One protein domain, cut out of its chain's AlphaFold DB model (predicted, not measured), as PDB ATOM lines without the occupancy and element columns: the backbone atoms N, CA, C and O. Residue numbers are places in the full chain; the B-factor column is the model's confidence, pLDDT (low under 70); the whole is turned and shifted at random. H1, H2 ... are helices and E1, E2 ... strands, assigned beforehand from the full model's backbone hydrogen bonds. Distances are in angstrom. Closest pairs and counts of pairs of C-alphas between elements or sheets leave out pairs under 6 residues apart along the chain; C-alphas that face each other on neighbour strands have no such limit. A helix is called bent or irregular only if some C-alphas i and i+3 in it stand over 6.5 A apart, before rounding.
ATOM      1  N   LEU A  44     190.897 149.060 240.689       94.06
ATOM      2  CA  LEU A  44     190.874 148.508 242.038       94.06
ATOM      3  C   LEU A  44     192.081 147.587 242.205       94.06
ATOM      4  O   LEU A  44     192.378 146.796 241.315       94.06
ATOM      5  N   ARG A  45     192.774 147.657 243.338       92.94
ATOM      6  CA  ARG A  45     193.861 146.736 243.685       92.94
ATOM      7  C   ARG A  45     193.546 146.090 245.018       92.94
ATOM      8  O   ARG A  45     193.414 146.802 246.008       92.94
ATOM      9  N   TYR A  46     193.435 144.769 245.041       93.69
ATOM     10  CA  TYR A  46     193.190 144.015 246.262       93.69
ATOM     11  C   TYR A  46     194.350 143.059 246.533       93.69
ATOM     12  O   TYR A  46     194.611 142.135 245.760       93.69
ATOM     13  N   GLN A  47     195.068 143.313 247.621       92.88
ATOM     14  CA  GLN A  47     196.191 142.502 248.061       92.88
ATOM     15  C   GLN A  47     195.765 141.492 249.131       92.88
ATOM     16  O   GLN A  47     195.193 141.869 250.150       92.88
ATOM     17  N   PHE A  48     196.113 140.228 248.915       91.31
ATOM     18  CA  PHE A  48     196.000 139.131 249.876       91.31
ATOM     19  C   PHE A  48     197.390 138.698 250.333       91.31
ATOM     20  O   PHE A  48     198.347 138.851 249.584       91.31
ATOM     21  N   ASP A  49     197.525 138.093 251.506       89.00
ATOM     22  CA  ASP A  49     198.797 137.528 251.974       89.00
ATOM     23  C   ASP A  49     199.132 136.208 251.269       89.00
ATOM     24  O   ASP A  49     200.296 135.848 251.120       89.00
ATOM     25  N   SER A  50     198.114 135.467 250.819       83.94
ATOM     26  CA  SER A  50     198.297 134.191 250.120       83.94
ATOM     27  C   SER A  50     197.231 133.927 249.057       83.94
ATOM     28  O   SER A  50     196.089 134.382 249.144       83.94
ATOM     29  N   ALA A  51     197.568 133.080 248.079       81.50
ATOM     30  CA  ALA A  51     196.596 132.581 247.105       81.50
ATOM     31  C   ALA A  51     195.450 131.783 247.764       81.50
ATOM     32  O   ALA A  51     194.351 131.716 247.216       81.50
ATOM     33  N   ALA A  52     195.688 131.175 248.933       83.31
ATOM     34  CA  ALA A  52     194.663 130.453 249.683       83.31
ATOM     35  C   ALA A  52     193.591 131.401 250.243       83.31
ATOM     36  O   ALA A  52     192.405 131.117 250.082       83.31
ATOM     37  N   GLN A  53     193.992 132.546 250.812       88.88
ATOM     38  CA  GLN A  53     193.052 133.595 251.225       88.88
ATOM     39  C   GLN A  53     192.238 134.084 250.028       88.88
ATOM     40  O   GLN A  53     191.015 134.042 250.055       88.88
ATOM     41  N   LEU A  54     192.899 134.450 248.929       88.12
ATOM     42  CA  LEU A  54     192.209 134.941 247.737       88.12
ATOM     43  C   LEU A  54     191.133 133.965 247.229       88.12
ATOM     44  O   LEU A  54     190.017 134.376 246.915       88.12
ATOM     45  N   ARG A  55     191.428 132.658 247.210       85.56
ATOM     46  CA  ARG A  55     190.440 131.627 246.848       85.56
ATOM     47  C   ARG A  55     189.252 131.582 247.808       85.56
ATOM     48  O   ARG A  55     188.136 131.399 247.344       85.56
ATOM     49  N   ARG A  56     189.475 131.751 249.115       89.31
ATOM     50  CA  ARG A  56     188.409 131.760 250.132       89.31
ATOM     51  C   ARG A  56     187.452 132.944 249.992       89.31
ATOM     52  O   ARG A  56     186.286 132.796 250.322       89.31
ATOM     53  N   HIS A  57     187.931 134.072 249.477       91.69
ATOM     54  CA  HIS A  57     187.121 135.273 249.247       91.69
ATOM     55  C   HIS A  57     186.402 135.277 247.881       91.69
ATOM     56  O   HIS A  57     185.590 136.156 247.596       91.69
ATOM     57  N   CYS A  58     186.677 134.295 247.016       89.38
ATOM     58  CA  CYS A  58     186.012 134.137 245.725       89.38
ATOM     59  C   CYS A  58     184.803 133.200 245.853       89.38
ATOM     60  O   CYS A  58     184.949 131.979 245.903       89.38
ATOM     61  N   ASN A  59     183.598 133.766 245.837       86.19
ATOM     62  CA  ASN A  59     182.348 133.023 245.980       86.19
ATOM     63  C   ASN A  59     181.777 132.651 244.606       86.19
ATOM     64  O   ASN A  59     181.395 133.533 243.837       86.19
ATOM     65  N   LEU A  60     181.702 131.358 244.278       85.81
ATOM     66  CA  LEU A  60     181.075 130.899 243.034       85.81
ATOM     67  C   LEU A  60     179.552 130.829 243.210       85.81
ATOM     68  O   LEU A  60     179.040 129.943 243.887       85.81
ATOM     69  N   VAL A  61     178.831 131.736 242.556       83.38
ATOM     70  CA  VAL A  61     177.367 131.830 242.601       83.38
ATOM     71  C   VAL A  61     176.835 131.812 241.171       83.38
ATOM     72  O   VAL A  61     177.160 132.687 240.369       83.38
ATOM     73  N   GLU A  62     176.041 130.795 240.824       80.00
ATOM     74  CA  GLU A  62     175.408 130.651 239.499       80.00
ATOM     75  C   GLU A  62     176.385 130.823 238.309       80.00
ATOM     76  O   GLU A  62     176.107 131.532 237.339       80.00
ATOM     77  N   GLY A  63     177.572 130.209 238.393       77.00
ATOM     78  CA  GLY A  63     178.594 130.264 237.334       77.00
ATOM     79  C   GLY A  63     179.387 131.577 237.262       77.00
ATOM     80  O   GLY A  63     180.147 131.788 236.314       77.00
ATOM     81  N   ARG A  64     179.237 132.460 238.253       83.31
ATOM     82  CA  ARG A  64     179.951 133.739 238.372       83.31
ATOM     83  C   ARG A  64     180.760 133.754 239.652       83.31
ATOM     84  O   ARG A  64     180.359 133.137 240.631       83.31
ATOM     85  N   VAL A  65     181.871 134.479 239.660       89.31
ATOM     86  CA  VAL A  65     182.629 134.695 240.895       89.31
ATOM     87  C   VAL A  65     182.245 136.051 241.460       89.31
ATOM     88  O   VAL A  65     182.369 137.060 240.770       89.31
ATOM     89  N   LEU A  66     181.778 136.065 242.702       93.00
ATOM     90  CA  LEU A  66     181.596 137.270 243.492       93.00
ATOM     91  C   LEU A  66     182.802 137.460 244.410       93.00
ATOM     92  O   LEU A  66     183.212 136.530 245.105       93.00
ATOM     93  N   LEU A  67     183.351 138.668 244.404       94.19
ATOM     94  CA  LEU A  67     184.452 139.079 245.264       94.19
ATOM     95  C   LEU A  67     184.071 140.375 245.970       94.19
ATOM     96  O   LEU A  67     183.688 141.344 245.311       94.19
ATOM     97  N   PHE A  68     184.192 140.407 247.291       95.19
ATOM     98  CA  PHE A  68     184.001 141.634 248.047       95.19
ATOM     99  C   PHE A  68     185.287 142.460 248.034       95.19
ATOM    100  O   PHE A  68     186.353 141.977 248.405       95.19
ATOM    101  N   PHE A  69     185.195 143.709 247.591       96.00
ATOM    102  CA  PHE A  69     186.271 144.684 247.682       96.00
ATOM    103  C   PHE A  69     185.980 145.617 248.867       96.00
ATOM    104  O   PHE A  69     185.046 146.423 248.774       96.00
ATOM    105  N   PRO A  70     186.728 145.512 249.979       95.31
ATOM    106  CA  PRO A  70     186.469 146.322 251.160       95.31
ATOM    107  C   PRO A  70     186.897 147.768 250.909       95.31
ATOM    108  O   PRO A  70     188.024 148.046 250.499       95.31
ATOM    109  N   GLU A  71     185.991 148.707 251.166       92.69
ATOM    110  CA  GLU A  71     186.253 150.129 250.974       92.69
ATOM    111  C   GLU A  71     185.344 150.982 251.865       92.69
ATOM    112  O   GLU A  71     184.124 150.872 251.770       92.69
ATOM    113  N   PRO A  72     185.895 151.908 252.677       90.56
ATOM    114  CA  PRO A  72     185.098 152.687 253.632       90.56
ATOM    115  C   PRO A  72     183.973 153.513 253.003       90.56
ATOM    116  O   PRO A  72     183.006 153.876 253.665       90.56
ATOM    117  N   ARG A  73     184.134 153.882 251.729       90.06
ATOM    118  CA  ARG A  73     183.178 154.693 250.974       90.06
ATOM    119  C   ARG A  73     183.035 154.102 249.575       90.06
ATOM    120  O   ARG A  73     183.864 154.426 248.717       90.06
ATOM    121  N   PRO A  74     182.038 153.236 249.330       90.81
ATOM    122  CA  PRO A  74     181.854 152.654 248.016       90.81
ATOM    123  C   PRO A  74     181.211 153.639 247.039       90.81
ATOM    124  O   PRO A  74     180.035 153.998 247.139       90.81
ATOM    125  N   VAL A  75     182.020 154.109 246.085       90.00
ATOM    126  CA  VAL A  75     181.657 155.189 245.149       90.00
ATOM    127  C   VAL A  75     181.203 154.687 243.781       90.00
ATOM    128  O   VAL A  75     180.542 155.424 243.053       90.00
ATOM    129  N   LEU A  76     181.547 153.451 243.409       91.31
ATOM    130  CA  LEU A  76     181.166 152.899 242.113       91.31
ATOM    131  C   LEU A  76     179.705 152.438 242.149       91.31
ATOM    132  O   LEU A  76     179.331 151.606 242.971       91.31
ATOM    133  N   GLY A  77     178.875 152.979 241.258       90.81
ATOM    134  CA  GLY A  77     177.471 152.580 241.145       90.81
ATOM    135  C   GLY A  77     177.310 151.150 240.631       90.81
ATOM    136  O   GLY A  77     178.194 150.619 239.955       90.81
ATOM    137  N   GLU A  78     176.160 150.538 240.900       91.62
ATOM    138  CA  GLU A  78     175.818 149.219 240.359       91.62
ATOM    139  C   GLU A  78     175.919 149.188 238.835       91.62
ATOM    140  O   GLU A  78     175.685 150.190 238.158       91.62
ATOM    141  N   ARG A  79     176.304 148.030 238.288       90.88
ATOM    142  CA  ARG A  79     176.551 147.831 236.850       90.88
ATOM    143  C   ARG A  79     177.651 148.728 236.263       90.88
ATOM    144  O   ARG A  79     177.809 148.791 235.043       90.88
ATOM    145  N   THR A  80     178.455 149.379 237.102       91.75
ATOM    146  CA  THR A  80     179.674 150.053 236.650       91.75
ATOM    147  C   THR A  80     180.754 149.015 236.372       91.75
ATOM    148  O   THR A  80     181.042 148.162 237.210       91.75
ATOM    149  N   ARG A  81     181.384 149.097 235.198       90.69
ATOM    150  CA  ARG A  81     182.578 148.301 234.895       90.69
ATOM    151  C   ARG A  81     183.779 148.808 235.682       90.69
ATOM    152  O   ARG A  81     183.978 150.016 235.784       90.69
ATOM    153  N   ALA A  82     184.607 147.892 236.153       91.88
ATOM    154  CA  ALA A  82     185.877 148.174 236.801       91.88
ATOM    155  C   ALA A  82     186.962 147.223 236.278       91.88
ATOM    156  O   ALA A  82     186.674 146.211 235.638       91.88
ATOM    157  N   LEU A  83     188.214 147.553 236.564       90.94
ATOM    158  CA  LEU A  83     189.358 146.665 236.413       90.94
ATOM    159  C   LEU A  83     189.922 146.406 237.803       90.94
ATOM    160  O   LEU A  83     190.238 147.358 238.518       90.94
ATOM    161  N   ILE A  84     190.040 145.137 238.183       91.00
ATOM    162  CA  ILE A  84     190.622 144.738 239.461       91.00
ATOM    163  C   ILE A  84     191.936 144.001 239.253       91.00
ATOM    164  O   ILE A  84     192.031 143.101 238.427       91.00
ATOM    165  N   GLU A  85     192.949 144.380 240.016       89.50
ATOM    166  CA  GLU A  85     194.199 143.653 240.169       89.50
ATOM    167  C   GLU A  85     194.171 142.925 241.512       89.50
ATOM    168  O   GLU A  85     193.998 143.547 242.559       89.50
ATOM    169  N   LEU A  86     194.307 141.603 241.472       88.12
ATOM    170  CA  LEU A  86     194.400 140.743 242.643       88.12
ATOM    171  C   LEU A  86     195.862 140.346 242.809       88.12
ATOM    172  O   LEU A  86     196.421 139.693 241.924       88.12
ATOM    173  N   CYS A  87     196.465 140.748 243.923       85.56
ATOM    174  CA  CYS A  87     197.877 140.520 244.218       85.56
ATOM    175  C   CYS A  87     198.036 139.594 245.421       85.56
ATOM    176  O   CYS A  87     197.231 139.639 246.352       85.56
ATOM    177  N   VAL A  88     199.111 138.809 245.433       83.75
ATOM    178  CA  VAL A  88     199.552 138.059 246.616       83.75
ATOM    179  C   VAL A  88     200.801 138.728 247.191       83.75
ATOM    180  O   VAL A  88     201.741 139.021 246.457       83.75
ATOM    181  N   ALA A  89     200.820 139.000 248.494       79.56
ATOM    182  CA  ALA A  89     201.931 139.642 249.180       79.56
ATOM    183  C   ALA A  89     203.221 138.832 249.005       79.56
ATOM    184  O   ALA A  89     203.198 137.602 248.948       79.56
ATOM    185  N   ASN A  90     204.355 139.534 248.922       68.69
ATOM    186  CA  ASN A  90     205.683 138.941 248.714       68.69
ATOM    187  C   ASN A  90     205.789 138.063 247.455       68.69
ATOM    188  O   ASN A  90     206.675 137.215 247.348       68.69
ATOM    189  N   SER A  91     204.885 138.273 246.500       68.56
ATOM    190  CA  SER A  91     204.824 137.545 245.249       68.56
ATOM    191  C   SER A  91     204.628 138.524 244.100       68.56
ATOM    192  O   SER A  91     203.834 139.456 244.189       68.56
ATOM    193  N   ASP A  92     205.295 138.265 242.977       64.00
ATOM    194  CA  ASP A  92     205.017 138.970 241.716       64.00
ATOM    195  C   ASP A  92     203.762 138.399 241.023       64.00
ATOM    196  O   ASP A  92     203.457 138.705 239.866       64.00
ATOM    197  N   GLN A  93     203.045 137.510 241.717       68.00
ATOM    198  CA  GLN A  93     201.794 136.928 241.276       68.00
ATOM    199  C   GLN A  93     200.679 137.953 241.389       68.00
ATOM    200  O   GLN A  93     200.184 138.276 242.470       68.00
ATOM    201  N   GLN A  94     200.255 138.407 240.220       76.31
ATOM    202  CA  GLN A  94     199.093 139.249 240.064       76.31
ATOM    203  C   GLN A  94     198.229 138.746 238.921       76.31
ATOM    204  O   GLN A  94     198.726 138.276 237.893       76.31
ATOM    205  N   VAL A  95     196.924 138.888 239.093       78.38
ATOM    206  CA  VAL A  95     195.962 138.735 238.011       78.38
ATOM    207  C   VAL A  95     195.152 140.012 237.918       78.38
ATOM    208  O   VAL A  95     194.629 140.505 238.912       78.38
ATOM    209  N   ALA A  96     195.061 140.558 236.715       80.00
ATOM    210  CA  ALA A  96     194.275 141.744 236.452       80.00
ATOM    211  C   ALA A  96     193.073 141.348 235.583       80.00
ATOM    212  O   ALA A  96     193.228 140.659 234.572       80.00
ATOM    213  N   LEU A  97     191.869 141.693 236.033       83.50
ATOM    214  CA  LEU A  97     190.608 141.155 235.532       83.50
ATOM    215  C   LEU A  97     189.570 142.265 235.338       83.50
ATOM    216  O   LEU A  97     189.477 143.172 236.169       83.50
ATOM    217  N   PRO A  98     188.733 142.179 234.292       84.88
ATOM    218  CA  PRO A  98     187.531 142.987 234.218       84.88
ATOM    219  C   PRO A  98     186.519 142.530 235.272       84.88
ATOM    220  O   PRO A  98     186.303 141.334 235.479       84.88
ATOM    221  N   ALA A  99     185.871 143.505 235.894       90.12
ATOM    222  CA  ALA A  99     184.850 143.318 236.910       90.12
ATOM    223  C   ALA A  99     183.616 144.170 236.602       90.12
ATOM    224  O   ALA A  99     183.685 145.192 235.915       90.12
ATOM    225  N   MET A 100     182.480 143.760 237.149       92.56
ATOM    226  CA  MET A 100     181.254 144.546 237.163       92.56
ATOM    227  C   MET A 100     180.826 144.769 238.606       92.56
ATOM    228  O   MET A 100     180.790 143.819 239.378       92.56
ATOM    229  N   VAL A 101     180.453 145.991 238.976       93.88
ATOM    230  CA  VAL A 101     179.851 146.229 240.290       93.88
ATOM    231  C   VAL A 101     178.498 145.534 240.348       93.88
ATOM    232  O   VAL A 101     177.592 145.843 239.568       93.88
ATOM    233  N   HIS A 102     178.378 144.585 241.269       93.62
ATOM    234  CA  HIS A 102     177.148 143.864 241.539       93.62
ATOM    235  C   HIS A 102     176.255 144.665 242.489       93.62
ATOM    236  O   HIS A 102     175.126 144.981 242.134       93.62
ATOM    237  N   SER A 103     176.782 145.028 243.658       93.00
ATOM    238  CA  SER A 103     176.100 145.850 244.660       93.00
ATOM    239  C   SER A 103     177.114 146.562 245.557       93.00
ATOM    240  O   SER A 103     178.321 146.311 245.484       93.00
ATOM    241  N   ARG A 104     176.621 147.454 246.416       92.81
ATOM    242  CA  ARG A 104     177.404 148.108 247.471       92.81
ATOM    243  C   ARG A 104     176.865 147.690 248.832       92.81
ATOM    244  O   ARG A 104     175.652 147.582 248.992       92.81
ATOM    245  N   SER A 105     177.753 147.503 249.800       91.25
ATOM    246  CA  SER A 105     177.395 147.374 251.212       91.25
ATOM    247  C   SER A 105     177.867 148.615 251.961       91.25
ATOM    248  O   SER A 105     178.992 149.079 251.766       91.25
ATOM    249  N   PHE A 106     176.988 149.158 252.798       88.00
ATOM    250  CA  PHE A 106     177.261 150.308 253.664       88.00
ATOM    251  C   PHE A 106     177.147 149.942 255.151       88.00
ATOM    252  O   PHE A 106     177.148 150.831 255.999       88.00
ATOM    253  N   ASP A 107     177.020 148.648 255.452       82.50
ATOM    254  CA  ASP A 107     176.814 148.133 256.803       82.50
ATOM    255  C   ASP A 107     178.145 148.084 257.579       82.50
ATOM    256  O   ASP A 107     179.105 148.782 257.250       82.50
ATOM    257  N   ALA A 108     178.231 147.242 258.614       79.00
ATOM    258  CA  ALA A 108     179.412 147.123 259.476       79.00
ATOM    259  C   ALA A 108     180.727 146.842 258.714       79.00
ATOM    260  O   ALA A 108     181.796 147.246 259.169       79.00
ATOM    261  N   ALA A 109     180.648 146.192 257.548       86.38
ATOM    262  CA  ALA A 109     181.755 146.008 256.617       86.38
ATOM    263  C   ALA A 109     181.450 146.749 255.299       86.38
ATOM    264  O   ALA A 109     180.889 146.149 254.379       86.38
ATOM    265  N   PRO A 110     181.776 148.051 255.186       92.75
ATOM    266  CA  PRO A 110     181.491 148.813 253.979       92.75
ATOM    267  C   PRO A 110     182.375 148.356 252.816       92.75
ATOM    268  O   PRO A 110     183.579 148.111 252.966       92.75
ATOM    269  N   GLY A 111     181.778 148.256 251.633       95.06
ATOM    270  CA  GLY A 111     182.519 147.917 250.431       95.06
ATOM    271  C   GLY A 111     181.663 147.644 249.205       95.06
ATOM    272  O   GLY A 111     180.479 147.982 249.148       95.06
ATOM    273  N   THR A 112     182.282 147.034 248.201       95.56
ATOM    274  CA  THR A 112     181.667 146.792 246.896       95.56
ATOM    275  C   THR A 112     181.750 145.317 246.527       95.56
ATOM    276  O   THR A 112     182.833 144.738 246.491       95.56
ATOM    277  N   TRP A 113     180.614 144.713 246.184       95.19
ATOM    278  CA  TRP A 113     180.578 143.386 245.579       95.19
ATOM    279  C   TRP A 113     180.879 143.476 244.089       95.19
ATOM    280  O   TRP A 113     180.208 144.195 243.346       95.19
ATOM    281  N   LEU A 114     181.875 142.718 243.645       94.62
ATOM    282  CA  LEU A 114     182.314 142.647 242.259       94.62
ATOM    283  C   LEU A 114     181.933 141.301 241.652       94.62
ATOM    284  O   LEU A 114     182.248 140.252 242.202       94.62
ATOM    285  N   GLU A 115     181.305 141.340 240.484       93.06
ATOM    286  CA  GLU A 115     181.083 140.185 239.627       93.06
ATOM    287  C   GLU A 115     182.256 140.037 238.649       93.06
ATOM    288  O   GLU A 115     182.551 140.930 237.848       93.06
ATOM    289  N   LEU A 116     182.904 138.876 238.706       88.56
ATOM    290  CA  LEU A 116     184.009 138.454 237.857       88.56
ATOM    291  C   LEU A 116     183.574 137.254 237.009       88.56
ATOM    292  O   LEU A 116     182.792 136.396 237.435       88.56
ATOM    293  N   ARG A 117     184.131 137.141 235.800       77.25
ATOM    294  CA  ARG A 117     183.935 135.943 234.971       77.25
ATOM    295  C   ARG A 117     184.719 134.777 235.576       77.25
ATOM    296  O   ARG A 117     185.942 134.845 235.668       77.25
ATOM    297  N   ALA A 118     184.024 133.699 235.946       66.12
ATOM    298  CA  ALA A 118     184.609 132.575 236.684       66.12
ATOM    299  C   ALA A 118     185.819 131.939 235.979       66.12
ATOM    300  O   ALA A 118     186.850 131.709 236.610       66.12
ATOM    301  N   LEU A 119     185.731 131.740 234.659       63.12
ATOM    302  CA  LEU A 119     186.837 131.202 233.859       63.12
ATOM    303  C   LEU A 119     188.082 132.098 233.913       63.12
ATOM    304  O   LEU A 119     189.196 131.591 234.000       63.12
ATOM    305  N   SER A 120     187.900 133.420 233.924       65.94
ATOM    306  CA  SER A 120     189.007 134.380 233.975       65.94
ATOM    307  C   SER A 120     189.707 134.381 235.335       65.94
ATOM    308  O   SER A 120     190.926 134.523 235.390       65.94
ATOM    309  N   VAL A 121     188.961 134.172 236.427       66.44
ATOM    310  CA  VAL A 121     189.526 134.068 237.782       66.44
ATOM    311  C   VAL A 121     190.321 132.775 237.932       66.44
ATOM    312  O   VAL A 121     191.482 132.823 238.320       66.44
ATOM    313  N   VAL A 122     189.742 131.621 237.587       63.84
ATOM    314  CA  VAL A 122     190.426 130.326 237.737       63.84
ATOM    315  C   VAL A 122     191.677 130.261 236.860       63.84
ATOM    316  O   VAL A 122     192.752 129.969 237.379       63.84
ATOM    317  N   ALA A 123     191.569 130.607 235.573       62.75
ATOM    318  CA  ALA A 123     192.713 130.616 234.662       62.75
ATOM    319  C   ALA A 123     193.779 131.633 235.092       62.75
ATOM    320  O   ALA A 123     194.972 131.337 235.075       62.75
ATOM    321  N   GLY A 124     193.356 132.819 235.535       65.06
ATOM    322  CA  GLY A 124     194.259 133.860 236.007       65.06
ATOM    323  C   GLY A 124     195.009 133.481 237.284       65.06
ATOM    324  O   GLY A 124     196.223 133.661 237.353       65.06
ATOM    325  N   LEU A 125     194.321 132.890 238.265       67.25
ATOM    326  CA  LEU A 125     194.928 132.408 239.509       67.25
ATOM    327  C   LEU A 125     195.833 131.200 239.282       67.25
ATOM    328  O   LEU A 125     196.916 131.139 239.855       67.25
ATOM    329  N   GLN A 126     195.416 130.245 238.447       65.88
ATOM    330  CA  GLN A 126     196.263 129.113 238.072       65.88
ATOM    331  C   GLN A 126     197.524 129.603 237.364       65.88
ATOM    332  O   GLN A 126     198.617 129.237 237.781       65.88
ATOM    333  N   SER A 127     197.385 130.488 236.369       63.50
ATOM    334  CA  SER A 127     198.522 131.084 235.666       63.50
ATOM    335  C   SER A 127     199.452 131.809 236.629       63.50
ATOM    336  O   SER A 127     200.656 131.597 236.559       63.50
ATOM    337  N   ALA A 128     198.926 132.610 237.556       63.28
ATOM    338  CA  ALA A 128     199.745 133.284 238.552       63.28
ATOM    339  C   ALA A 128     200.534 132.270 239.400       63.28
ATOM    340  O   ALA A 128     201.746 132.403 239.520       63.28
ATOM    341  N   VAL A 129     199.885 131.213 239.898       64.94
ATOM    342  CA  VAL A 129     200.508 130.209 240.777       64.94
ATOM    343  C   VAL A 129     201.592 129.380 240.080       64.94
ATOM    344  O   VAL A 129     202.616 129.102 240.698       64.94
ATOM    345  N   VAL A 130     201.381 128.980 238.821       63.91
ATOM    346  CA  VAL A 130     202.285 128.053 238.108       63.91
ATOM    347  C   VAL A 130     203.298 128.746 237.194       63.91
ATOM    348  O   VAL A 130     204.237 128.102 236.731       63.91
ATOM    349  N   SER A 131     203.114 130.037 236.889       59.53
ATOM    350  CA  SER A 131     204.033 130.751 235.996       59.53
ATOM    351  C   SER A 131     205.390 130.974 236.671       59.53
ATOM    352  O   SER A 131     205.429 131.373 237.837       59.53
ATOM    353  N   PRO A 132     206.505 130.839 235.926       61.22
ATOM    354  CA  PRO A 132     207.804 131.337 236.363       61.22
ATOM    355  C   PRO A 132     207.714 132.806 236.787       61.22
ATOM    356  O   PRO A 132     206.910 133.572 236.240       61.22
ATOM    357  N   LYS A 133     208.573 133.204 237.733       64.56
ATOM    358  CA  LYS A 133     208.673 134.591 238.201       64.56
ATOM    359  C   LYS A 133     208.833 135.519 236.993       64.56
ATOM    360  O   LYS A 133     209.767 135.377 236.204       64.56
ATOM    361  N   ARG A 134     207.875 136.425 236.806       68.38
ATOM    362  CA  ARG A 134     207.848 137.309 235.638       68.38
ATOM    363  C   ARG A 134     208.866 138.422 235.834       68.38
ATOM    364  O   ARG A 134     208.942 139.007 236.903       68.38
ATOM    365  N   GLN A 135     209.608 138.755 234.779       67.94
ATOM    366  CA  GLN A 135     210.561 139.872 234.825       67.94
ATOM    367  C   GLN A 135     209.875 141.245 234.837       67.94
ATOM    368  O   GLN A 135     210.510 142.249 235.143       67.94
ATOM    369  N   GLN A 136     208.595 141.307 234.455       74.19
ATOM    370  CA  GLN A 136     207.841 142.549 234.330       74.19
ATOM    371  C   GLN A 136     206.387 142.367 234.765       74.19
ATOM    372  O   GLN A 136     205.736 141.370 234.437       74.19
ATOM    373  N   ARG A 137     205.879 143.390 235.456       80.75
ATOM    374  CA  ARG A 137     204.481 143.537 235.859       80.75
ATOM    375  C   ARG A 137     203.551 143.639 234.641       80.75
ATOM    376  O   ARG A 137     203.952 144.130 233.583       80.75
ATOM    377  N   ARG A 138     202.302 143.174 234.782       85.00
ATOM    378  CA  ARG A 138     201.275 143.220 233.725       85.00
ATOM    379  C   ARG A 138     200.014 143.932 234.190       85.00
ATOM    380  O   ARG A 138     199.369 143.480 235.128       85.00
ATOM    381  N   LEU A 139     199.627 144.996 233.507       85.88
ATOM    382  CA  LEU A 139     198.480 145.813 233.889       85.88
ATOM    383  C   LEU A 139     197.263 145.437 233.044       85.88
ATOM    384  O   LEU A 139     197.381 145.387 231.817       85.88
ATOM    385  N   ALA A 140     196.101 145.195 233.665       85.69
ATOM    386  CA  ALA A 140     194.884 144.994 232.877       85.69
ATOM    387  C   ALA A 140     194.505 146.266 232.128       85.69
ATOM    388  O   ALA A 140     194.695 147.390 232.609       85.69
ATOM    389  N   LEU A 141     193.923 146.049 230.955       86.38
ATOM    390  CA  LEU A 141     193.482 147.100 230.061       86.38
ATOM    391  C   LEU A 141     192.201 146.655 229.350       86.38
ATOM    392  O   LEU A 141     192.274 145.857 228.431       86.38
ATOM    393  N   ASP A 142     191.042 147.198 229.735       82.75
ATOM    394  CA  ASP A 142     189.750 146.942 229.066       82.75
ATOM    395  C   ASP A 142     189.622 147.838 227.821       82.75
ATOM    396  O   ASP A 142     188.894 148.833 227.811       82.75
ATOM    397  N   GLN A 143     190.414 147.536 226.789       88.12
ATOM    398  CA  GLN A 143     190.337 148.175 225.474       88.12
ATOM    399  C   GLN A 143     190.291 147.130 224.365       88.12
ATOM    400  O   GLN A 143     190.759 146.004 224.523       88.12
ATOM    401  N   LEU A 144     189.751 147.524 223.215       92.25
ATOM    402  CA  LEU A 144     189.866 146.743 221.990       92.25
ATOM    403  C   LEU A 144     191.147 147.133 221.252       92.25
ATOM    404  O   LEU A 144     191.470 148.318 221.136       92.25
ATOM    405  N   ALA A 145     191.841 146.135 220.720       95.19
ATOM    406  CA  ALA A 145     192.922 146.307 219.764       95.19
ATOM    407  C   ALA A 145     192.487 145.776 218.396       95.19
ATOM    408  O   ALA A 145     191.835 144.740 218.314       95.19
ATOM    409  N   TRP A 146     192.870 146.459 217.320       95.94
ATOM    410  CA  TRP A 146     192.750 145.908 215.972       95.94
ATOM    411  C   TRP A 146     193.930 144.981 215.721       95.94
ATOM    412  O   TRP A 146     195.083 145.409 215.814       95.94
ATOM    413  N   VAL A 147     193.624 143.723 215.440       95.75
ATOM    414  CA  VAL A 147     194.587 142.640 215.300       95.75
ATOM    415  C   VAL A 147     194.601 142.175 213.856       95.75
ATOM    416  O   VAL A 147     193.559 141.832 213.306       95.75
ATOM    417  N   ASP A 148     195.788 142.196 213.267       94.44
ATOM    418  CA  ASP A 148     196.085 141.789 211.899       94.44
ATOM    419  C   ASP A 148     196.989 140.552 211.968       94.44
ATOM    420  O   ASP A 148     198.085 140.602 212.545       94.44
ATOM    421  N   HIS A 149     196.462 139.433 211.466       91.50
ATOM    422  CA  HIS A 149     197.044 138.098 211.562       91.50
ATOM    423  C   HIS A 149     197.176 137.490 210.160       91.50
ATOM    424  O   HIS A 149     196.358 136.686 209.727       91.50
ATOM    425  N   GLY A 150     198.191 137.934 209.417       86.94
ATOM    426  CA  GLY A 150     198.440 137.450 208.059       86.94
ATOM    427  C   GLY A 150     197.284 137.777 207.110       86.94
ATOM    428  O   GLY A 150     196.907 138.939 206.977       86.94
ATOM    429  N   ASP A 151     196.743 136.745 206.463       85.00
ATOM    430  CA  ASP A 151     195.667 136.869 205.473       85.00
ATOM    431  C   ASP A 151     194.257 136.858 206.099       85.00
ATOM    432  O   ASP A 151     193.257 137.016 205.392       85.00
ATOM    433  N   ASP A 152     194.150 136.690 207.423       87.56
ATOM    434  CA  ASP A 152     192.870 136.748 208.124       87.56
ATOM    435  C   ASP A 152     192.302 138.182 208.169       87.56
ATOM    436  O   ASP A 152     193.050 139.166 208.226       87.56
ATOM    437  N   PRO A 153     190.965 138.342 208.229       88.25
ATOM    438  CA  PRO A 153     190.354 139.647 208.440       88.25
ATOM    439  C   PRO A 153     190.872 140.329 209.709       88.25
ATOM    440  O   PRO A 153     190.964 139.718 210.774       88.25
ATOM    441  N   VAL A 154     191.125 141.637 209.620       92.81
ATOM    442  CA  VAL A 154     191.499 142.439 210.790       92.81
ATOM    443  C   VAL A 154     190.331 142.484 211.776       92.81
ATOM    444  O   VAL A 154     189.261 143.006 211.456       92.81
ATOM    445  N   MET A 155     190.550 142.002 213.000       92.62
ATOM    446  CA  MET A 155     189.507 141.910 214.027       92.62
ATOM    447  C   MET A 155     189.779 142.811 215.225       92.62
ATOM    448  O   MET A 155     190.914 142.966 215.674       92.62
ATOM    449  N   ALA A 156     188.710 143.366 215.795       94.31
ATOM    450  CA  ALA A 156     188.767 144.045 217.084       94.31
ATOM    451  C   ALA A 156     188.744 143.007 218.220       94.31
ATOM    452  O   ALA A 156     187.710 142.402 218.500       94.31
ATOM    453  N   CYS A 157     189.885 142.814 218.877       92.56
ATOM    454  CA  CYS A 157     190.074 141.829 219.936       92.56
ATOM    455  C   CYS A 157     190.190 142.522 221.302       92.56
ATOM    456  O   CYS A 157     190.930 143.505 221.417       92.56
ATOM    457  N   PRO A 158     189.509 142.032 222.356       91.00
ATOM    458  CA  PRO A 158     189.740 142.503 223.716       91.00
ATOM    459  C   PRO A 158     191.189 142.299 224.151       91.00
ATOM    460  O   PRO A 158     191.736 141.199 224.051       91.00
ATOM    461  N   VAL A 159     191.782 143.364 224.676       90.88
ATOM    462  CA  VAL A 159     193.025 143.311 225.436       90.88
ATOM    463  C   VAL A 159     192.682 142.877 226.857       90.88
ATOM    464  O   VAL A 159     191.701 143.333 227.436       90.88
ATOM    465  N   LEU A 160     193.455 141.943 227.401       85.81
ATOM    466  CA  LEU A 160     193.290 141.464 228.772       85.81
ATOM    467  C   LEU A 160     194.320 142.125 229.687       85.81
ATOM    468  O   LEU A 160     193.960 142.695 230.713       85.81
ATOM    469  N   ASP A 161     195.592 142.105 229.281       88.25
ATOM    470  CA  ASP A 161     196.688 142.766 229.986       88.25
ATOM    471  C   ASP A 161     197.818 143.197 229.045       88.25
ATOM    472  O   ASP A 161     197.991 142.646 227.956       88.25
ATOM    473  N   VAL A 162     198.592 144.198 229.476       91.69
ATOM    474  CA  VAL A 162     199.789 144.695 228.786       91.69
ATOM    475  C   VAL A 162     201.001 144.699 229.715       91.69
ATOM    476  O   VAL A 162     200.905 144.945 230.916       91.69
ATOM    477  N   SER A 163     202.169 144.468 229.129       91.19
ATOM    478  CA  SER A 163     203.494 144.642 229.728       91.19
ATOM    479  C   SER A 163     204.374 145.435 228.763       91.19
ATOM    480  O   SER A 163     203.987 145.650 227.613       91.19
ATOM    481  N   ARG A 164     205.578 145.838 229.184       92.38
ATOM    482  CA  ARG A 164     206.517 146.511 228.268       92.38
ATOM    483  C   ARG A 164     206.952 145.596 227.115       92.38
ATOM    484  O   ARG A 164     207.252 146.092 226.037       92.38
ATOM    485  N   GLY A 165     206.972 144.280 227.340       93.44
ATOM    486  CA  GLY A 165     207.396 143.283 226.353       93.44
ATOM    487  C   GLY A 165     206.275 142.566 225.599       93.44
ATOM    488  O   GLY A 165     206.571 141.812 224.684       93.44
ATOM    489  N   GLY A 166     205.001 142.752 225.942       94.12
ATOM    490  CA  GLY A 166     203.940 141.969 225.307       94.12
ATOM    491  C   GLY A 166     202.528 142.317 225.749       94.12
ATOM    492  O   GLY A 166     202.329 143.074 226.701       94.12
ATOM    493  N   VAL A 167     201.553 141.714 225.075       93.44
ATOM    494  CA  VAL A 167     200.114 141.900 225.303       93.44
ATOM    495  C   VAL A 167     199.402 140.555 225.342       93.44
ATOM    496  O   VAL A 167     199.784 139.618 224.643       93.44
ATOM    497  N   ARG A 168     198.359 140.452 226.160       91.56
ATOM    498  CA  ARG A 168     197.442 139.315 226.167       91.56
ATOM    499  C   ARG A 168     196.115 139.724 225.543       91.56
ATOM    500  O   ARG A 168     195.538 140.741 225.925       91.56
ATOM    501  N   LEU A 169     195.650 138.927 224.591       91.62
ATOM    502  CA  LEU A 169     194.464 139.175 223.778       91.62
ATOM    503  C   LEU A 169     193.471 138.023 223.926       91.62
ATOM    504  O   LEU A 169     193.857 136.884 224.194       91.62
ATOM    505  N   TRP A 170     192.193 138.318 223.704       88.19
ATOM    506  CA  TRP A 170     191.137 137.317 223.578       88.19
ATOM    507  C   TRP A 170     190.552 137.323 222.165       88.19
ATOM    508  O   TRP A 170     190.208 138.380 221.643       88.19
ATOM    509  N   GLY A 171     190.349 136.142 221.585       86.25
ATOM    510  CA  GLY A 171     189.600 135.965 220.341       86.25
ATOM    511  C   GLY A 171     190.323 136.467 219.093       86.25
ATOM    512  O   GLY A 171     189.668 137.013 218.210       86.25
ATOM    513  N   VAL A 172     191.648 136.291 219.037       86.69
ATOM    514  CA  VAL A 172     192.445 136.530 217.822       86.69
ATOM    515  C   VAL A 172     191.858 135.710 216.653       86.69
ATOM    516  O   VAL A 172     191.494 134.552 216.878       86.69
ATOM    517  N   PRO A 173     191.690 136.303 215.452       76.19
ATOM    518  CA  PRO A 173     191.168 135.606 214.276       76.19
ATOM    519  C   PRO A 173     192.147 134.553 213.752       76.19
ATOM    520  O   PRO A 173     193.321 134.579 214.100       76.19
ATOM    521  N   GLY A 174     191.650 133.664 212.893       70.44
ATOM    522  CA  GLY A 174     192.450 132.581 212.329       70.44
ATOM    523  C   GLY A 174     192.520 131.386 213.267       70.44
ATOM    524  O   GLY A 174     193.244 131.409 214.253       70.44
ATOM    525  N   GLY A 175     191.740 130.343 212.963       74.88
ATOM    526  CA  GLY A 175     191.802 129.012 213.588       74.88
ATOM    527  C   GLY A 175     192.335 128.941 215.031       74.88
ATOM    528  O   GLY A 175     191.796 129.568 215.941       74.88
ATOM    529  N   ALA A 176     193.353 128.103 215.233       78.44
ATOM    530  CA  ALA A 176     194.104 127.981 216.479       78.44
ATOM    531  C   ALA A 176     195.508 128.578 216.256       78.44
ATOM    532  O   ALA A 176     196.329 127.908 215.628       78.44
ATOM    533  N   PRO A 177     195.783 129.809 216.730       82.06
ATOM    534  CA  PRO A 177     197.047 130.489 216.455       82.06
ATOM    535  C   PRO A 177     198.250 129.711 217.000       82.06
ATOM    536  O   PRO A 177     198.196 129.178 218.116       82.06
ATOM    537  N   LEU A 178     199.340 129.652 216.235       87.56
ATOM    538  CA  LEU A 178     200.541 128.888 216.579       87.56
ATOM    539  C   LEU A 178     201.629 129.778 217.179       87.56
ATOM    540  O   LEU A 178     201.816 130.937 216.812       87.56
ATOM    541  N   ALA A 179     202.406 129.211 218.102       90.62
ATOM    542  CA  ALA A 179     203.565 129.902 218.656       90.62
ATOM    543  C   ALA A 179     204.582 130.246 217.550       90.62
ATOM    544  O   ALA A 179     204.917 129.410 216.714       90.62
ATOM    545  N   GLY A 180     205.090 131.476 217.572       92.44
ATOM    546  CA  GLY A 180     206.034 132.021 216.597       92.44
ATOM    547  C   GLY A 180     205.391 132.793 215.441       92.44
ATOM    548  O   GLY A 180     206.081 133.608 214.825       92.44
ATOM    549  N   GLU A 181     204.092 132.615 215.178       93.38
ATOM    550  CA  GLU A 181     203.380 133.348 214.123       93.38
ATOM    551  C   GLU A 181     203.422 134.859 214.369       93.38
ATOM    552  O   GLU A 181     203.300 135.328 215.505       93.38
ATOM    553  N   ARG A 182     203.632 135.632 213.297       94.69
ATOM    554  CA  ARG A 182     203.745 137.092 213.377       94.69
ATOM    555  C   ARG A 182     202.364 137.722 213.402       94.69
ATOM    556  O   ARG A 182     201.479 137.340 212.645       94.69
ATOM    557  N   ILE A 183     202.221 138.749 214.223       95.25
ATOM    558  CA  ILE A 183     200.958 139.452 214.405       95.25
ATOM    559  C   ILE A 183     201.210 140.941 214.605       95.25
ATOM    560  O   ILE A 183     202.224 141.352 215.183       95.25
ATOM    561  N   ARG A 184     200.280 141.765 214.125       96.19
ATOM    562  CA  ARG A 184     200.291 143.213 214.344       96.19
ATOM    563  C   ARG A 184     199.097 143.613 215.194       96.19
ATOM    564  O   ARG A 184     197.962 143.243 214.919       96.19
ATOM    565  N   VAL A 185     199.369 144.396 216.231       96.50
ATOM    566  CA  VAL A 185     198.387 144.841 217.218       96.50
ATOM    567  C   VAL A 185     198.353 146.361 217.222       96.50
ATOM    568  O   VAL A 185     199.345 147.023 217.520       96.50
ATOM    569  N   ARG A 186     197.196 146.938 216.914       95.56
ATOM    570  CA  ARG A 186     196.985 148.386 216.930       95.56
ATOM    571  C   ARG A 186     196.012 148.753 218.041       95.56
ATOM    572  O   ARG A 186     194.832 148.424 217.967       95.56
ATOM    573  N   LEU A 187     196.508 149.460 219.052       92.88
ATOM    574  CA  LEU A 187     195.690 150.033 220.122       92.88
ATOM    575  C   LEU A 187     195.364 151.507 219.833       92.88
ATOM    576  O   LEU A 187     196.125 152.173 219.123       92.88
ATOM    577  N   PRO A 188     194.273 152.054 220.401       86.50
ATOM    578  CA  PRO A 188     193.999 153.486 220.346       86.50
ATOM    579  C   PRO A 188     195.208 154.325 220.785       86.50
ATOM    580  O   PRO A 188     195.896 153.998 221.756       86.50
ATOM    581  N   HIS A 189     195.468 155.419 220.064       84.38
ATOM    582  CA  HIS A 189     196.526 156.395 220.378       84.38
ATOM    583  C   HIS A 189     197.935 155.794 220.546       84.38
ATOM    584  O   HIS A 189     198.780 156.344 221.252       84.38
ATOM    585  N   THR A 190     198.189 154.647 219.917       87.12
ATOM    586  CA  THR A 190     199.471 153.943 219.962       87.12
ATOM    587  C   THR A 190     199.870 153.576 218.538       87.12
ATOM    588  O   THR A 190     199.011 153.276 217.708       87.12
ATOM    589  N   GLN A 191     201.168 153.622 218.238       91.00
ATOM    590  CA  GLN A 191     201.681 153.088 216.975       91.00
ATOM    591  C   GLN A 191     201.371 151.587 216.881       91.00
ATOM    592  O   GLN A 191     201.216 150.919 217.905       91.00
ATOM    593  N   THR A 192     201.264 151.053 215.664       95.50
ATOM    594  CA  THR A 192     201.085 149.610 215.462       95.50
ATOM    595  C   THR A 192     202.269 148.858 216.060       95.50
ATOM    596  O   THR A 192     203.417 149.166 215.752       95.50
ATOM    597  N   LEU A 193     201.975 147.882 216.913       97.19
ATOM    598  CA  LEU A 193     202.957 147.044 217.587       97.19
ATOM    599  C   LEU A 193     203.051 145.710 216.849       97.19
ATOM    600  O   LEU A 193     202.061 144.989 216.731       97.19
ATOM    601  N   SER A 194     204.237 145.384 216.363       97.19
ATOM    602  CA  SER A 194     204.555 144.094 215.763       97.19
ATOM    603  C   SER A 194     205.071 143.133 216.830       97.19
ATOM    604  O   SER A 194     205.812 143.511 217.743       97.19
ATOM    605  N   GLY A 195     204.689 141.868 216.716       96.56
ATOM    606  CA  GLY A 195     205.135 140.823 217.622       96.56
ATOM    607  C   GLY A 195     204.953 139.432 217.045       96.56
ATOM    608  O   GLY A 195     204.577 139.265 215.883       96.56
ATOM    609  N   SER A 196     205.221 138.438 217.880       96.00
ATOM    610  CA  SER A 196     204.916 137.042 217.602       96.00
ATOM    611  C   SER A 196     204.082 136.431 218.717       96.00
ATOM    612  O   SER A 196     204.141 136.849 219.878       96.00
ATOM    613  N   ILE A 197     203.280 135.435 218.366       94.31
ATOM    614  CA  ILE A 197     202.514 134.658 219.333       94.31
ATOM    615  C   ILE A 197     203.500 133.871 220.200       94.31
ATOM    616  O   ILE A 197     204.242 133.024 219.717       94.31
ATOM    617  N   ALA A 198     203.532 134.166 221.495       92.75
ATOM    618  CA  ALA A 198     204.358 133.453 222.464       92.75
ATOM    619  C   ALA A 198     203.675 132.165 222.937       92.75
ATOM    620  O   ALA A 198     204.338 131.167 223.207       92.75
ATOM    621  N   TRP A 199     202.348 132.200 223.058       90.25
ATOM    622  CA  TRP A 199     201.515 131.058 223.417       90.25
ATOM    623  C   TRP A 199     200.058 131.321 223.026       90.25
ATOM    624  O   TRP A 199     199.615 132.471 222.976       90.25
ATOM    625  N   ALA A 200     199.305 130.243 222.827       87.50
ATOM    626  CA  ALA A 200     197.860 130.269 222.657       87.50
ATOM    627  C   ALA A 200     197.221 129.167 223.513       87.50
ATOM    628  O   ALA A 200     197.738 128.052 223.601       87.50
ATOM    629  N   HIS A 201     196.106 129.481 224.170       82.12
ATOM    630  CA  HIS A 201     195.316 128.511 224.923       82.12
ATOM    631  C   HIS A 201     193.827 128.836 224.806       82.12
ATOM    632  O   HIS A 201     193.357 129.881 225.264       82.12
ATOM    633  N   GLY A 202     193.065 127.934 224.184       82.19
ATOM    634  CA  GLY A 202     191.663 128.190 223.861       82.19
ATOM    635  C   GLY A 202     191.533 129.411 222.950       82.19
ATOM    636  O   GLY A 202     191.990 129.385 221.815       82.19
ATOM    637  N   ARG A 203     190.909 130.484 223.453       83.50
ATOM    638  CA  ARG A 203     190.777 131.770 222.742       83.50
ATOM    639  C   ARG A 203     191.725 132.852 223.259       83.50
ATOM    640  O   ARG A 203     191.647 133.985 222.794       83.50
ATOM    641  N   GLU A 204     192.576 132.542 224.231       86.38
ATOM    642  CA  GLU A 204     193.570 133.482 224.743       86.38
ATOM    643  C   GLU A 204     194.885 133.341 224.000       86.38
ATOM    644  O   GLU A 204     195.362 132.231 223.761       86.38
ATOM    645  N   VAL A 205     195.484 134.483 223.687       89.56
ATOM    646  CA  VAL A 205     196.769 134.561 223.000       89.56
ATOM    647  C   VAL A 205     197.671 135.523 223.755       89.56
ATOM    648  O   VAL A 205     197.289 136.656 224.052       89.56
ATOM    649  N   GLY A 206     198.882 135.073 224.064       91.56
ATOM    650  CA  GLY A 206     199.965 135.933 224.517       91.56
ATOM    651  C   GLY A 206     200.847 136.317 223.339       91.56
ATOM    652  O   GLY A 206     201.378 135.441 222.666       91.56
ATOM    653  N   VAL A 207     201.044 137.612 223.120       94.94
ATOM    654  CA  VAL A 207     201.926 138.155 222.082       94.94
ATOM    655  C   VAL A 207     203.160 138.763 222.740       94.94
ATOM    656  O   VAL A 207     203.039 139.581 223.655       94.94
ATOM    657  N   GLN A 208     204.338 138.380 222.258       96.31
ATOM    658  CA  GLN A 208     205.617 138.998 222.590       96.31
ATOM    659  C   GLN A 208     205.941 140.050 221.526       96.31
ATOM    660  O   GLN A 208     205.951 139.751 220.334       96.31
ATOM    661  N   PHE A 209     206.205 141.287 221.940       96.94
ATOM    662  CA  PHE A 209     206.568 142.359 221.016       96.94
ATOM    663  C   PHE A 209     207.989 142.183 220.478       96.94
ATOM    664  O   PHE A 209     208.900 141.787 221.212       96.94
ATOM    665  N   GLY A 210     208.161 142.508 219.194       96.38
ATOM    666  CA  GLY A 210     209.465 142.592 218.539       96.38
ATOM    667  C   GLY A 210     210.272 143.795 219.029       96.38
ATOM    668  O   GLY A 210     209.720 144.739 219.604       96.38
ATOM    669  N   ALA A 211     211.587 143.771 218.796       96.06
ATOM    670  CA  ALA A 211     212.519 144.807 219.249       96.06
ATOM    671  C   ALA A 211     212.114 146.216 218.778       96.06
ATOM    672  O   ALA A 211     212.187 147.178 219.541       96.06
ATOM    673  N   GLU A 212     211.604 146.323 217.551       95.06
ATOM    674  CA  GLU A 212     211.112 147.552 216.932       95.06
ATOM    675  C   GLU A 212     209.890 148.149 217.646       95.06
ATOM    676  O   GLU A 212     209.635 149.348 217.558       95.06
ATOM    677  N   SER A 213     209.137 147.320 218.373       96.56
ATOM    678  CA  SER A 213     207.903 147.716 219.054       96.56
ATOM    679  C   SER A 213     208.087 147.965 220.550       96.56
ATOM    680  O   SER A 213     207.167 148.476 221.186       96.56
ATOM    681  N   LEU A 214     209.265 147.680 221.123       94.06
ATOM    682  CA  LEU A 214     209.520 147.844 222.562       94.06
ATOM    683  C   LEU A 214     209.407 149.303 223.031       94.06
ATOM    684  O   LEU A 214     208.872 149.557 224.109       94.06
ATOM    685  N   GLY A 215     209.864 150.270 222.229       94.75
ATOM    686  CA  GLY A 215     209.734 151.700 222.546       94.75
ATOM    687  C   GLY A 215     208.266 152.148 222.625       94.75
ATOM    688  O   GLY A 215     207.815 152.588 223.689       94.75
ATOM    689  N   PRO A 216     207.481 151.990 221.539       94.75
ATOM    690  CA  PRO A 216     206.047 152.281 221.543       94.75
ATOM    691  C   PRO A 216     205.249 151.496 222.599       94.75
ATOM    692  O   PRO A 216     204.375 152.076 223.252       94.75
ATOM    693  N   ALA A 217     205.569 150.216 222.821       94.38
ATOM    694  CA  ALA A 217     204.961 149.394 223.869       94.38
ATOM    695  C   ALA A 217     205.287 149.914 225.275       94.38
ATOM    696  O   ALA A 217     204.403 149.972 226.129       94.38
ATOM    697  N   GLY A 218     206.520 150.371 225.511       94.12
ATOM    698  CA  GLY A 218     206.911 151.047 226.746       94.12
ATOM    699  C   GLY A 218     206.092 152.315 226.995       94.12
ATOM    700  O   GLY A 218     205.597 152.517 228.102       94.12
ATOM    701  N   GLY A 219     205.866 153.125 225.956       93.75
ATOM    702  CA  GLY A 219     205.007 154.309 226.039       93.75
ATOM    703  C   GLY A 219     203.540 153.979 226.342       93.75
ATOM    704  O   GLY A 219     202.907 154.669 227.140       93.75
ATOM    705  N   LEU A 220     202.993 152.917 225.736       93.69
ATOM    706  CA  LEU A 220     201.665 152.392 226.079       93.69
ATOM    707  C   LEU A 220     201.611 151.948 227.541       93.69
ATOM    708  O   LEU A 220     200.715 152.372 228.268       93.69
ATOM    709  N   TYR A 221     202.578 151.139 227.970       93.06
ATOM    710  CA  TYR A 221     202.646 150.629 229.332       93.06
ATOM    711  C   TYR A 221     202.667 151.771 230.350       93.06
ATOM    712  O   TYR A 221     201.848 151.769 231.259       93.06
ATOM    713  N   SER A 222     203.512 152.791 230.160       92.88
ATOM    714  CA  SER A 222     203.568 153.946 231.066       92.88
ATOM    715  C   SER A 222     202.252 154.724 231.131       92.88
ATOM    716  O   SER A 222     201.862 155.165 232.206       92.88
ATOM    717  N   ARG A 223     201.510 154.852 230.020       91.38
ATOM    718  CA  ARG A 223     200.168 155.462 230.060       91.38
ATOM    719  C   ARG A 223     199.189 154.634 230.886       91.38
ATOM    720  O   ARG A 223     198.408 155.204 231.638       91.38
ATOM    721  N   VAL A 224     199.212 153.311 230.725       90.69
ATOM    722  CA  VAL A 224     198.351 152.400 231.492       90.69
ATOM    723  C   VAL A 224     198.744 152.417 232.968       90.69
ATOM    724  O   VAL A 224     197.870 152.494 233.822       90.69
ATOM    725  N   GLU A 225     200.037 152.445 233.275       90.88
ATOM    726  CA  GLU A 225     200.571 152.594 234.631       90.88
ATOM    727  C   GLU A 225     200.043 153.864 235.302       90.88
ATOM    728  O   GLU A 225     199.443 153.768 236.367       90.88
ATOM    729  N   SER A 226     200.075 155.012 234.618       90.00
ATOM    730  CA  SER A 226     199.486 156.253 235.142       90.00
ATOM    731  C   SER A 226     197.972 156.188 235.387       90.00
ATOM    732  O   SER A 226     197.451 156.947 236.204       90.00
ATOM    733  N   LEU A 227     197.229 155.312 234.696       88.38
ATOM    734  CA  LEU A 227     195.820 155.062 235.032       88.38
ATOM    735  C   LEU A 227     195.713 154.264 236.339       88.38
ATOM    736  O   LEU A 227     194.907 154.597 237.211       88.38
ATOM    737  N   TRP A 228     196.561 153.247 236.485       90.38
ATOM    738  CA  TRP A 228     196.648 152.381 237.660       90.38
ATOM    739  C   TRP A 228     197.245 153.055 238.902       90.38
ATOM    740  O   TRP A 228     197.028 152.552 240.005       90.38
ATOM    741  N   ASP A 229     197.933 154.189 238.764       89.38
ATOM    742  CA  ASP A 229     198.385 155.016 239.895       89.38
ATOM    743  C   ASP A 229     197.205 155.603 240.683       89.38
ATOM    744  O   ASP A 229     197.302 155.837 241.885       89.38
ATOM    745  N   SER A 230     196.056 155.784 240.024       86.19
ATOM    746  CA  SER A 230     194.810 156.216 240.670       86.19
ATOM    747  C   SER A 230     193.980 155.062 241.243       86.19
ATOM    748  O   SER A 230     192.839 155.273 241.668       86.19
ATOM    749  N   ALA A 231     194.514 153.834 241.221       91.62
ATOM    750  CA  ALA A 231     193.784 152.668 241.691       91.62
ATOM    751  C   ALA A 231     193.476 152.775 243.184       91.62
ATOM    752  O   ALA A 231     194.340 153.086 244.005       91.62
ATOM    753  N   ARG A 232     192.234 152.462 243.543       93.25
ATOM    754  CA  ARG A 232     191.830 152.338 244.942       93.25
ATOM    755  C   ARG A 232     192.383 151.023 245.466       93.25
ATOM    756  O   ARG A 232     192.235 149.993 244.810       93.25
ATOM    757  N   VAL A 233     193.041 151.071 246.619       93.50
ATOM    758  CA  VAL A 233     193.776 149.930 247.170       93.50
ATOM    759  C   VAL A 233     193.070 149.412 248.413       93.50
ATOM    760  O   VAL A 233     192.705 150.188 249.293       93.50
ATOM    761  N   ALA A 234     192.919 148.097 248.474       94.69
ATOM    762  CA  ALA A 234     192.492 147.351 249.640       94.69
ATOM    763  C   ALA A 234     193.543 146.291 249.979       94.69
ATOM    764  O   ALA A 234     194.156 145.695 249.088       94.69
ATOM    765  N   CYS A 235     193.706 146.029 251.271       94.44
ATOM    766  CA  CYS A 235     194.488 144.911 251.781       94.44
ATOM    767  C   CYS A 235     193.561 143.972 252.543       94.44
ATOM    768  O   CYS A 235     192.613 144.421 253.192       94.44
ATOM    769  N   HIS A 236     193.833 142.675 252.453       94.31
ATOM    770  CA  HIS A 236     193.129 141.663 253.219       94.31
ATOM    771  C   HIS A 236     193.276 141.962 254.717       94.31
ATOM    772  O   HIS A 236     194.349 142.345 255.187       94.31
TER     773      HIS A 236
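AT A GLANCE: This is residues 44 to 236 of the 264 residues of the protein "PilZ domain-containing protein" of Deltaproteobacteria bacterium (UniProt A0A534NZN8). Two strand-built lobes stand end to end: a seven-stranded sheet folded back on itself, with H1 and H2 packed on it, and a closed six-stranded barrel, E7 to E12. H3 packs on the outside of the barrel and leads back to the first lobe, where E13 joins the sheet at its edge. The printed part has 193 residues, with three named helices and thirteen named strands in the order E1 H1 E2 E3 E4 E5 E6 H2 E7 E8 E9 E10 E11 E12 H3 E13, class mixed. The sheet, order E2 E3 E6 E5 E4 E1 E13, is mixed and the barrel antiparallel. The whole is compact, radius of gyration of the C-alphas 17.2 A, but elongated, spanning 56 by 32 by 32 A.

IN THESE COORDINATES: E1, residues 44 to 48, begins at C-alpha 44 (190.874, 148.508, 242.038). H1 is 51 to 56, E2 58 to 61, E3 64 to 70, E4 81 to 88 with 23.0 A, E5 94 to 105 with 25.7 A, E6 111 to 117 and H2 118 to 130 with 18.3 A from first to last C-alpha. E7 is 144 to 148, E8 155 to 162, E9 166 to 170, E10 182 to 186, E11 193 to 201 with 21.3 A, and E12 204 to 209. H3, 211 to 228, measures 25.5 A and is irregular, C-alphas 212 and 215 being 7.1 A apart. E13, 232 to 235, ends at C-alpha 235 (194.488, 144.911, 251.781).

HOW THE PARTS SIT: In the folded sheet, one sheet bent back into two leaves, E2 E3 E6 face E4 E1 E13, with E5 as the hinge. E1 and E13 are parallel, N 45 to O 232 at 2.8 A. E4 E5 E6 form a meander, each strand the antiparallel neighbour of the one before; N 100 and O 115 of E5 and E6 are 2.9 A apart. H2 is on the sheet at a height of 8.2 A; its closest C-alphas to E5 are Gly 124 and Val 95, 5.5 A. H1 is on it too, at 7.3 A. E10 and E7 close the barrel, N 146 to O 186 at 2.9 A. H3 lies outside it, over E11; the closest C-alphas, Ser 213 and Leu 193, are 5.2 A apart. Every O i to N i+4 pair is within hydrogen-bond range in H1 and H2, and 12 of 14 in H3.

THE WHOLE: The farthest C-alphas, Ala 108 and Asp 151, are 57.3 A apart. The printed part has no cut. The links H2 to E7 and E9 to E10 are long. Mean pLDDT of the printed part is 87.0; residues 90 to 93 and 118 to 135 are under 70.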